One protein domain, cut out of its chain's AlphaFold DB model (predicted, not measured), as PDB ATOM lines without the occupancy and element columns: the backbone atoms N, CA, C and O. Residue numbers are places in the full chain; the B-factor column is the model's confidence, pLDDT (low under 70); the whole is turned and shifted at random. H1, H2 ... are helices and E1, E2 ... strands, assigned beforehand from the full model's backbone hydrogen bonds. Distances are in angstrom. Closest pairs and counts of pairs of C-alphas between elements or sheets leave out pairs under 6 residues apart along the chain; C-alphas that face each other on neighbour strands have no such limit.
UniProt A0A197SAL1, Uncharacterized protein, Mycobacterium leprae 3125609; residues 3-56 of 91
ATOM      1  N   VAL A   3     -47.373  21.866 -22.891       94.19
ATOM      2  CA  VAL A   3     -47.947  21.047 -23.967       94.19
ATOM      3  C   VAL A   3     -46.877  20.156 -24.604       94.19
ATOM      4  O   VAL A   3     -45.684  20.444 -24.515       94.19
ATOM      5  N   GLY A   4     -47.317  19.074 -25.247       93.38
ATOM      6  CA  GLY A   4     -46.456  18.242 -26.091       93.38
ATOM      7  C   GLY A   4     -46.178  18.865 -27.464       93.38
ATOM      8  O   GLY A   4     -46.674  19.948 -27.779       93.38
ATOM      9  N   ALA A   5     -45.430  18.143 -28.297       92.62
ATOM     10  CA  ALA A   5     -45.264  18.442 -29.717       92.62
ATOM     11  C   ALA A   5     -45.273  17.152 -30.547       92.62
ATOM     12  O   ALA A   5     -44.774  16.121 -30.097       92.62
ATOM     13  N   ASP A   6     -45.804  17.236 -31.767       91.12
ATOM     14  CA  ASP A   6     -45.756  16.152 -32.754       91.12
ATOM     15  C   ASP A   6     -44.521  16.275 -33.660       91.12
ATOM     16  O   ASP A   6     -43.948  15.269 -34.072       91.12
ATOM     17  N   CYS A   7     -44.123  17.505 -34.000       90.69
ATOM     18  CA  CYS A   7     -42.933  17.810 -34.794       90.69
ATOM     19  C   CYS A   7     -42.416  19.208 -34.435       90.69
ATOM     20  O   CYS A   7     -43.212  20.135 -34.260       90.69
ATOM     21  N   ILE A   8     -41.096  19.356 -34.346       91.62
ATOM     22  CA  ILE A   8     -40.409  20.642 -34.165       91.62
ATOM     23  C   ILE A   8     -39.455  20.835 -35.352       91.62
ATOM     24  O   ILE A   8     -38.629  19.961 -35.618       91.62
ATOM     25  N   THR A   9     -39.592  21.939 -36.092       91.62
ATOM     26  CA  THR A   9     -38.733  22.282 -37.244       91.62
ATOM     27  C   THR A   9     -37.423  22.926 -36.813       91.62
ATOM     28  O   THR A   9     -37.266  23.320 -35.661       91.62
ATOM     29  N   VAL A  10     -36.480  23.061 -37.753       89.88
ATOM     30  CA  VAL A  10     -35.169  23.689 -37.503       89.88
ATOM     31  C   VAL A  10     -35.312  25.128 -37.025       89.88
ATOM     32  O   VAL A  10     -34.604  25.542 -36.113       89.88
ATOM     33  N   ASP A  11     -36.239  25.883 -37.614       90.50
ATOM     34  CA  ASP A  11     -36.526  27.235 -37.154       90.50
ATOM     35  C   ASP A  11     -37.134  27.240 -35.735       90.50
ATOM     36  O   ASP A  11     -37.013  28.220 -35.027       90.50
ATOM     37  N   GLY A  12     -37.676  26.121 -35.251       89.50
ATOM     38  CA  GLY A  12     -38.296  25.978 -33.933       89.50
ATOM     39  C   GLY A  12     -39.819  26.078 -33.965       89.50
ATOM     40  O   GLY A  12     -40.458  26.057 -32.911       89.50
ATOM     41  N   SER A  13     -40.423  26.216 -35.148       92.06
ATOM     42  CA  SER A  13     -41.872  26.114 -35.286       92.06
ATOM     43  C   SER A  13     -42.343  24.728 -34.856       92.06
ATOM     44  O   SER A  13     -41.699  23.707 -35.094       92.06
ATOM     45  N   VAL A  14     -43.499  24.694 -34.213       92.38
ATOM     46  CA  VAL A  14     -44.024  23.484 -33.593       92.38
ATOM     47  C   VAL A  14     -45.345  23.112 -34.225       92.38
ATOM     48  O   VAL A  14     -46.312  23.871 -34.174       92.38
ATOM     49  N   ALA A  15     -45.408  21.897 -34.754       93.19
ATOM     50  CA  ALA A  15     -46.662  21.228 -35.031       93.19
ATOM     51  C   ALA A  15     -47.123  20.433 -33.811       93.19
ATOM     52  O   ALA A  15     -46.385  19.617 -33.259       93.19
ATOM     53  N   ASN A  16     -48.370  20.654 -33.413       94.25
ATOM     54  CA  ASN A  16     -49.036  19.887 -32.367       94.25
ATOM     55  C   ASN A  16     -50.541  19.810 -32.661       94.25
ATOM     56  O   ASN A  16     -51.023  20.404 -33.630       94.25
ATOM     57  N   LYS A  17     -51.306  19.133 -31.800       94.94
ATOM     58  CA  LYS A  17     -52.774  19.089 -31.841       94.94
ATOM     59  C   LYS A  17     -53.400  20.467 -32.113       94.94
ATOM     60  O   LYS A  17     -52.959  21.482 -31.558       94.94
ATOM     61  N   ILE A  18     -54.435  20.497 -32.958       95.94
ATOM     62  CA  ILE A  18     -55.262  21.691 -33.204       95.94
ATOM     63  C   ILE A  18     -55.668  22.359 -31.878       95.94
ATOM     64  O   ILE A  18     -55.971  21.683 -30.898       95.94
ATOM     65  N   GLY A  19     -55.611  23.692 -31.833       94.06
ATOM     66  CA  GLY A  19     -55.850  24.488 -30.621       94.06
ATOM     67  C   GLY A  19     -54.578  24.928 -29.886       94.06
ATOM     68  O   GLY A  19     -54.605  25.961 -29.220       94.06
ATOM     69  N   THR A  20     -53.446  24.237 -30.077       95.19
ATOM     70  CA  THR A  20     -52.157  24.610 -29.456       95.19
ATOM     71  C   THR A  20     -51.737  26.036 -29.813       95.19
ATOM     72  O   THR A  20     -51.390  26.806 -28.922       95.19
ATOM     73  N   TYR A  21     -51.846  26.423 -31.090       94.44
ATOM     74  CA  TYR A  21     -51.526  27.785 -31.534       94.44
ATOM     75  C   TYR A  21     -52.408  28.852 -30.865       94.44
ATOM     76  O   TYR A  21     -51.910  29.871 -30.390       94.44
ATOM     77  N   GLY A  22     -53.717  28.600 -30.757       95.19
ATOM     78  CA  GLY A  22     -54.638  29.515 -30.077       95.19
ATOM     79  C   GLY A  22     -54.297  29.678 -28.595       95.19
ATOM     80  O   GLY A  22     -54.286  30.793 -28.078       95.19
ATOM     81  N   MET A  23     -53.945  28.582 -27.921       94.50
ATOM     82  CA  MET A  23     -53.485  28.617 -26.532       94.50
ATOM     83  C   MET A  23     -52.151  29.351 -26.365       94.50
ATOM     84  O   MET A  23     -51.997  30.089 -25.393       94.50
ATOM     85  N   ALA A  24     -51.221  29.213 -27.314       93.38
ATOM     86  CA  ALA A  24     -49.968  29.964 -27.314       93.38
ATOM     87  C   ALA A  24     -50.212  31.481 -27.418       93.38
ATOM     88  O   ALA A  24     -49.639  32.243 -26.643       93.38
ATOM     89  N   LEU A  25     -51.126  31.920 -28.295       94.06
ATOM     90  CA  LEU A  25     -51.506  33.335 -28.416       94.06
ATOM     91  C   LEU A  25     -52.141  33.890 -27.135       94.06
ATOM     92  O   LEU A  25     -51.815  34.995 -26.704       94.06
ATOM     93  N   VAL A  26     -53.048  33.130 -26.514       94.94
ATOM     94  CA  VAL A  26     -53.686  33.535 -25.251       94.94
ATOM     95  C   VAL A  26     -52.648  33.618 -24.130       94.94
ATOM     96  O   VAL A  26     -52.620  34.605 -23.398       94.94
ATOM     97  N   ALA A  27     -51.767  32.621 -24.013       93.94
ATOM     98  CA  ALA A  27     -50.703  32.617 -23.015       93.94
ATOM     99  C   ALA A  27     -49.770  33.824 -23.186       93.94
ATOM    100  O   ALA A  27     -49.501  34.517 -22.203       93.94
ATOM    101  N   TYR A  28     -49.374  34.130 -24.427       92.94
ATOM    102  CA  TYR A  28     -48.581  35.316 -24.730       92.94
ATOM    103  C   TYR A  28     -49.279  36.598 -24.269       92.94
ATOM    104  O   TYR A  28     -48.717  37.368 -23.490       92.94
ATOM    105  N   ARG A  29     -50.540  36.793 -24.675       94.88
ATOM    106  CA  ARG A  29     -51.313  38.000 -24.348       94.88
ATOM    107  C   ARG A  29     -51.429  38.261 -22.843       94.88
ATOM    108  O   ARG A  29     -51.566  39.413 -22.438       94.88
ATOM    109  N   HIS A  30     -51.397  37.214 -22.024       96.25
ATOM    110  CA  HIS A  30     -51.510  37.308 -20.568       96.25
ATOM    111  C   HIS A  30     -50.170  37.180 -19.826       96.25
ATOM    112  O   HIS A  30     -50.171  37.114 -18.598       96.25
ATOM    113  N   GLY A  31     -49.036  37.142 -20.532       94.44
ATOM    114  CA  GLY A  31     -47.714  37.013 -19.913       94.44
ATOM    115  C   GLY A  31     -47.500  35.678 -19.190       94.44
ATOM    116  O   GLY A  31     -46.716  35.599 -18.246       94.44
ATOM    117  N   ILE A  32     -48.213  34.626 -19.600       95.44
ATOM    118  CA  ILE A  32     -48.101  33.290 -19.014       95.44
ATOM    119  C   ILE A  32     -47.060  32.495 -19.814       95.44
ATOM    120  O   ILE A  32     -47.218  32.353 -21.027       95.44
ATOM    121  N   PRO A  33     -46.042  31.895 -19.168       92.50
ATOM    122  CA  PRO A  33     -45.079  31.050 -19.865       92.50
ATOM    123  C   PRO A  33     -45.756  29.882 -20.593       92.50
ATOM    124  O   PRO A  33     -46.547  29.135 -19.999       92.50
ATOM    125  N   PHE A  34     -45.417  29.704 -21.868       91.88
ATOM    126  CA  PHE A  34     -45.867  28.593 -22.702       91.88
ATOM    127  C   PHE A  34     -44.682  27.671 -22.990       91.88
ATOM    128  O   PHE A  34     -43.745  28.055 -23.684       91.88
ATOM    129  N   ILE A  35     -44.705  26.477 -22.402       91.38
ATOM    130  CA  ILE A  35     -43.580  25.542 -22.400       91.38
ATOM    131  C   ILE A  35     -43.953  24.324 -23.241       91.38
ATOM    132  O   ILE A  35     -44.993  23.699 -23.030       91.38
ATOM    133  N   LEU A  36     -43.077  23.986 -24.177       90.25
ATOM    134  CA  LEU A  36     -43.177  22.808 -25.028       90.25
ATOM    135  C   LEU A  36     -42.241  21.723 -24.508       90.25
ATOM    136  O   LEU A  36     -41.081  21.999 -24.208       90.25
ATOM    137  N   VAL A  37     -42.746  20.495 -24.402       92.56
ATOM    138  CA  VAL A  37     -41.971  19.337 -23.947       92.56
ATOM    139  C   VAL A  37     -42.108  18.219 -24.967       92.56
ATOM    140  O   VAL A  37     -43.204  17.726 -25.218       92.56
ATOM    141  N   ALA A  38     -40.986  17.809 -25.548       91.25
ATOM    142  CA  ALA A  38     -40.927  16.719 -26.506       91.25
ATOM    143  C   ALA A  38     -39.554  16.028 -26.446       91.25
ATOM    144  O   ALA A  38     -38.570  16.684 -26.096       91.25
ATOM    145  N   PRO A  39     -39.467  14.722 -26.754       90.56
ATOM    146  CA  PRO A  39     -38.184  14.039 -26.885       90.56
ATOM    147  C   PRO A  39     -37.397  14.567 -28.093       90.56
ATOM    148  O   PRO A  39     -37.975  15.075 -29.051       90.56
ATOM    149  N   GLU A  40     -36.076  14.374 -28.096       84.25
ATOM    150  CA  GLU A  40     -35.214  14.784 -29.219       84.25
ATOM    151  C   GLU A  40     -35.642  14.154 -30.556       84.25
ATOM    152  O   GLU A  40     -35.552  14.786 -31.605       84.25
ATOM    153  N   SER A  41     -36.203  12.941 -30.517       83.38
ATOM    154  CA  SER A  41     -36.751  12.246 -31.689       83.38
ATOM    155  C   SER A  41     -37.956  12.944 -32.337       83.38
ATOM    156  O   SER A  41     -38.358  12.555 -33.429       83.38
ATOM    157  N   THR A  42     -38.564  13.931 -31.670       80.38
ATOM    158  CA  THR A  42     -39.654  14.761 -32.212       80.38
ATOM    159  C   THR A  42     -39.138  15.862 -33.147       80.38
ATOM    160  O   THR A  42     -39.929  16.480 -33.861       80.38
ATOM    161  N   GLY A  43     -37.824  16.111 -33.182       71.31
ATOM    162  CA  GLY A  43     -37.215  16.966 -34.199       71.31
ATOM    163  C   GLY A  43     -37.501  16.413 -35.596       71.31
ATOM    164  O   GLY A  43     -37.146  15.276 -35.907       71.31
ATOM    165  N   GLY A  44     -38.184  17.195 -36.433       64.38
ATOM    166  CA  GLY A  44     -38.536  16.778 -37.787       64.38
ATOM    167  C   GLY A  44     -37.289  16.565 -38.661       64.38
ATOM    168  O   GLY A  44     -36.285  17.257 -38.483       64.38
ATOM    169  N   PRO A  45     -37.321  15.644 -39.643       59.88
ATOM    170  CA  PRO A  45     -36.218  15.456 -40.582       59.88
ATOM    171  C   PRO A  45     -36.014  16.726 -41.416       59.88
ATOM    172  O   PRO A  45     -36.898  17.070 -42.189       59.88
ATOM    173  N   ALA A  46     -34.887  17.427 -41.240       69.62
ATOM    174  CA  ALA A  46     -34.381  18.552 -42.053       69.62
ATOM    175  C   ALA A  46     -35.416  19.601 -42.534       69.62
ATOM    176  O   ALA A  46     -35.168  20.314 -43.502       69.62
ATOM    177  N   THR A  47     -36.573  19.696 -41.876       83.81
ATOM    178  CA  THR A  47     -37.672  20.577 -42.273       83.81
ATOM    179  C   THR A  47     -37.338  21.953 -41.731       83.81
ATOM    180  O   THR A  47     -37.228  22.132 -40.512       83.81
ATOM    181  N   ALA A  48     -37.096  22.901 -42.631       88.19
ATOM    182  CA  ALA A  48     -36.492  24.169 -42.253       88.19
ATOM    183  C   ALA A  48     -37.492  25.019 -41.471       88.19
ATOM    184  O   ALA A  48     -37.152  25.559 -40.420       88.19
ATOM    185  N   THR A  49     -38.734  25.087 -41.955       90.50
ATOM    186  CA  THR A  49     -39.756  25.980 -41.407       90.50
ATOM    187  C   THR A  49     -41.079  25.280 -41.127       90.50
ATOM    188  O   THR A  49     -41.446  24.303 -41.782       90.50
ATOM    189  N   GLY A  50     -41.875  25.847 -40.217       88.56
ATOM    190  CA  GLY A  50     -43.238  25.370 -39.947       88.56
ATOM    191  C   GLY A  50     -44.169  25.392 -41.170       88.56
ATOM    192  O   GLY A  50     -45.185  24.701 -41.179       88.56
ATOM    193  N   ARG A  51     -43.825  26.155 -42.217       90.31
ATOM    194  CA  ARG A  51     -44.601  26.256 -43.467       90.31
ATOM    195  C   ARG A  51     -44.533  24.990 -44.319       90.31
ATOM    196  O   ARG A  51     -45.409  24.778 -45.149       90.31
ATOM    197  N   GLU A  52     -43.495  24.185 -44.133       89.75
ATOM    198  CA  GLU A  52     -43.289  22.924 -44.850       89.75
ATOM    199  C   GLU A  52     -44.028  21.754 -44.186       89.75
ATOM    200  O   GLU A  52     -44.160  20.683 -44.779       89.75
ATOM    201  N   ILE A  53     -44.540  21.942 -42.965       88.56
ATOM    202  CA  ILE A  53     -45.271  20.893 -42.259       88.56
ATOM    203  C   ILE A  53     -46.650  20.709 -42.899       88.56
ATOM    204  O   ILE A  53     -47.507  21.594 -42.859       88.56
ATOM    205  N   ALA A  54     -46.899  19.511 -43.429       88.69
ATOM    206  CA  ALA A  54     -48.213  19.128 -43.925       88.69
ATOM    207  C   ALA A  54     -49.235  19.063 -42.775       88.69
ATOM    208  O   ALA A  54     -49.138  18.225 -41.871       88.69
ATOM    209  N   VAL A  55     -50.248  19.932 -42.821       89.75
ATOM    210  CA  VAL A  55     -51.358  19.906 -41.864       89.75
ATOM    211  C   VAL A  55     -52.233  18.686 -42.139       89.75
ATOM    212  O   VAL A  55     -52.815  18.543 -43.213       89.75
ATOM    213  N   LYS A  56     -52.345  17.802 -41.146       89.75
ATOM    214  CA  LYS A  56     -53.154  16.586 -41.242       89.75
ATOM    215  C   LYS A  56     -54.640  16.933 -41.162       89.75
ATOM    216  O   LYS A  56     -55.084  17.489 -40.157       89.75
TER     217      LYS A  56
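AT A GLANCE: This is residues 3 to 56 of the 91 residues of an uncharacterized protein of Mycobacterium leprae 3125609 (UniProt A0A197SAL1). What shape do these atoms make? Little regular structure is here: a short strand, E1, with residues 7 to 8 paired beside it, leads into one helix, H1, and from the helix's end the unnamed residues 30 to 45 run the length of an elongated body. What is it built of? The printed part has 54 residues, with one named strand and then one named helix; the class is mixed, with only 14 residues in named elements. How spread out is it? It is compact, with a radius of gyration of the C-alphas of 11.4 A and spans of 33 by 21 by 18 A.

HOW THE PARTS SIT: What pairs with the strand? E1, residues 14 to 17, pairs with no named strand, but residues 7 to 8 pair antiparallel with its residues 14 to 15. How does the helix follow? H1, residues 20 to 29, comes after a tight link of 2 residues, and the two meet only through their link. Is its backbone well formed? Every O i to N i+4 pair in H1 is within hydrogen-bond range.

IN THESE COORDINATES: Where is E1? It begins at C-alpha 14, (-44.024, 23.484, -33.593), and is 9.9 A long. Where is H1? It runs 14.4 A, from C-alpha 20 to C-alpha 29 at (-51.313, 38.000, -24.348).

THE WHOLE: How large is it? The two C-alphas farthest apart, of His 30 and Pro 45, are 33.3 A apart. Is anything cut or uncertain? The printed part has no cut; pLDDT is under 70 at residues 44 to 46.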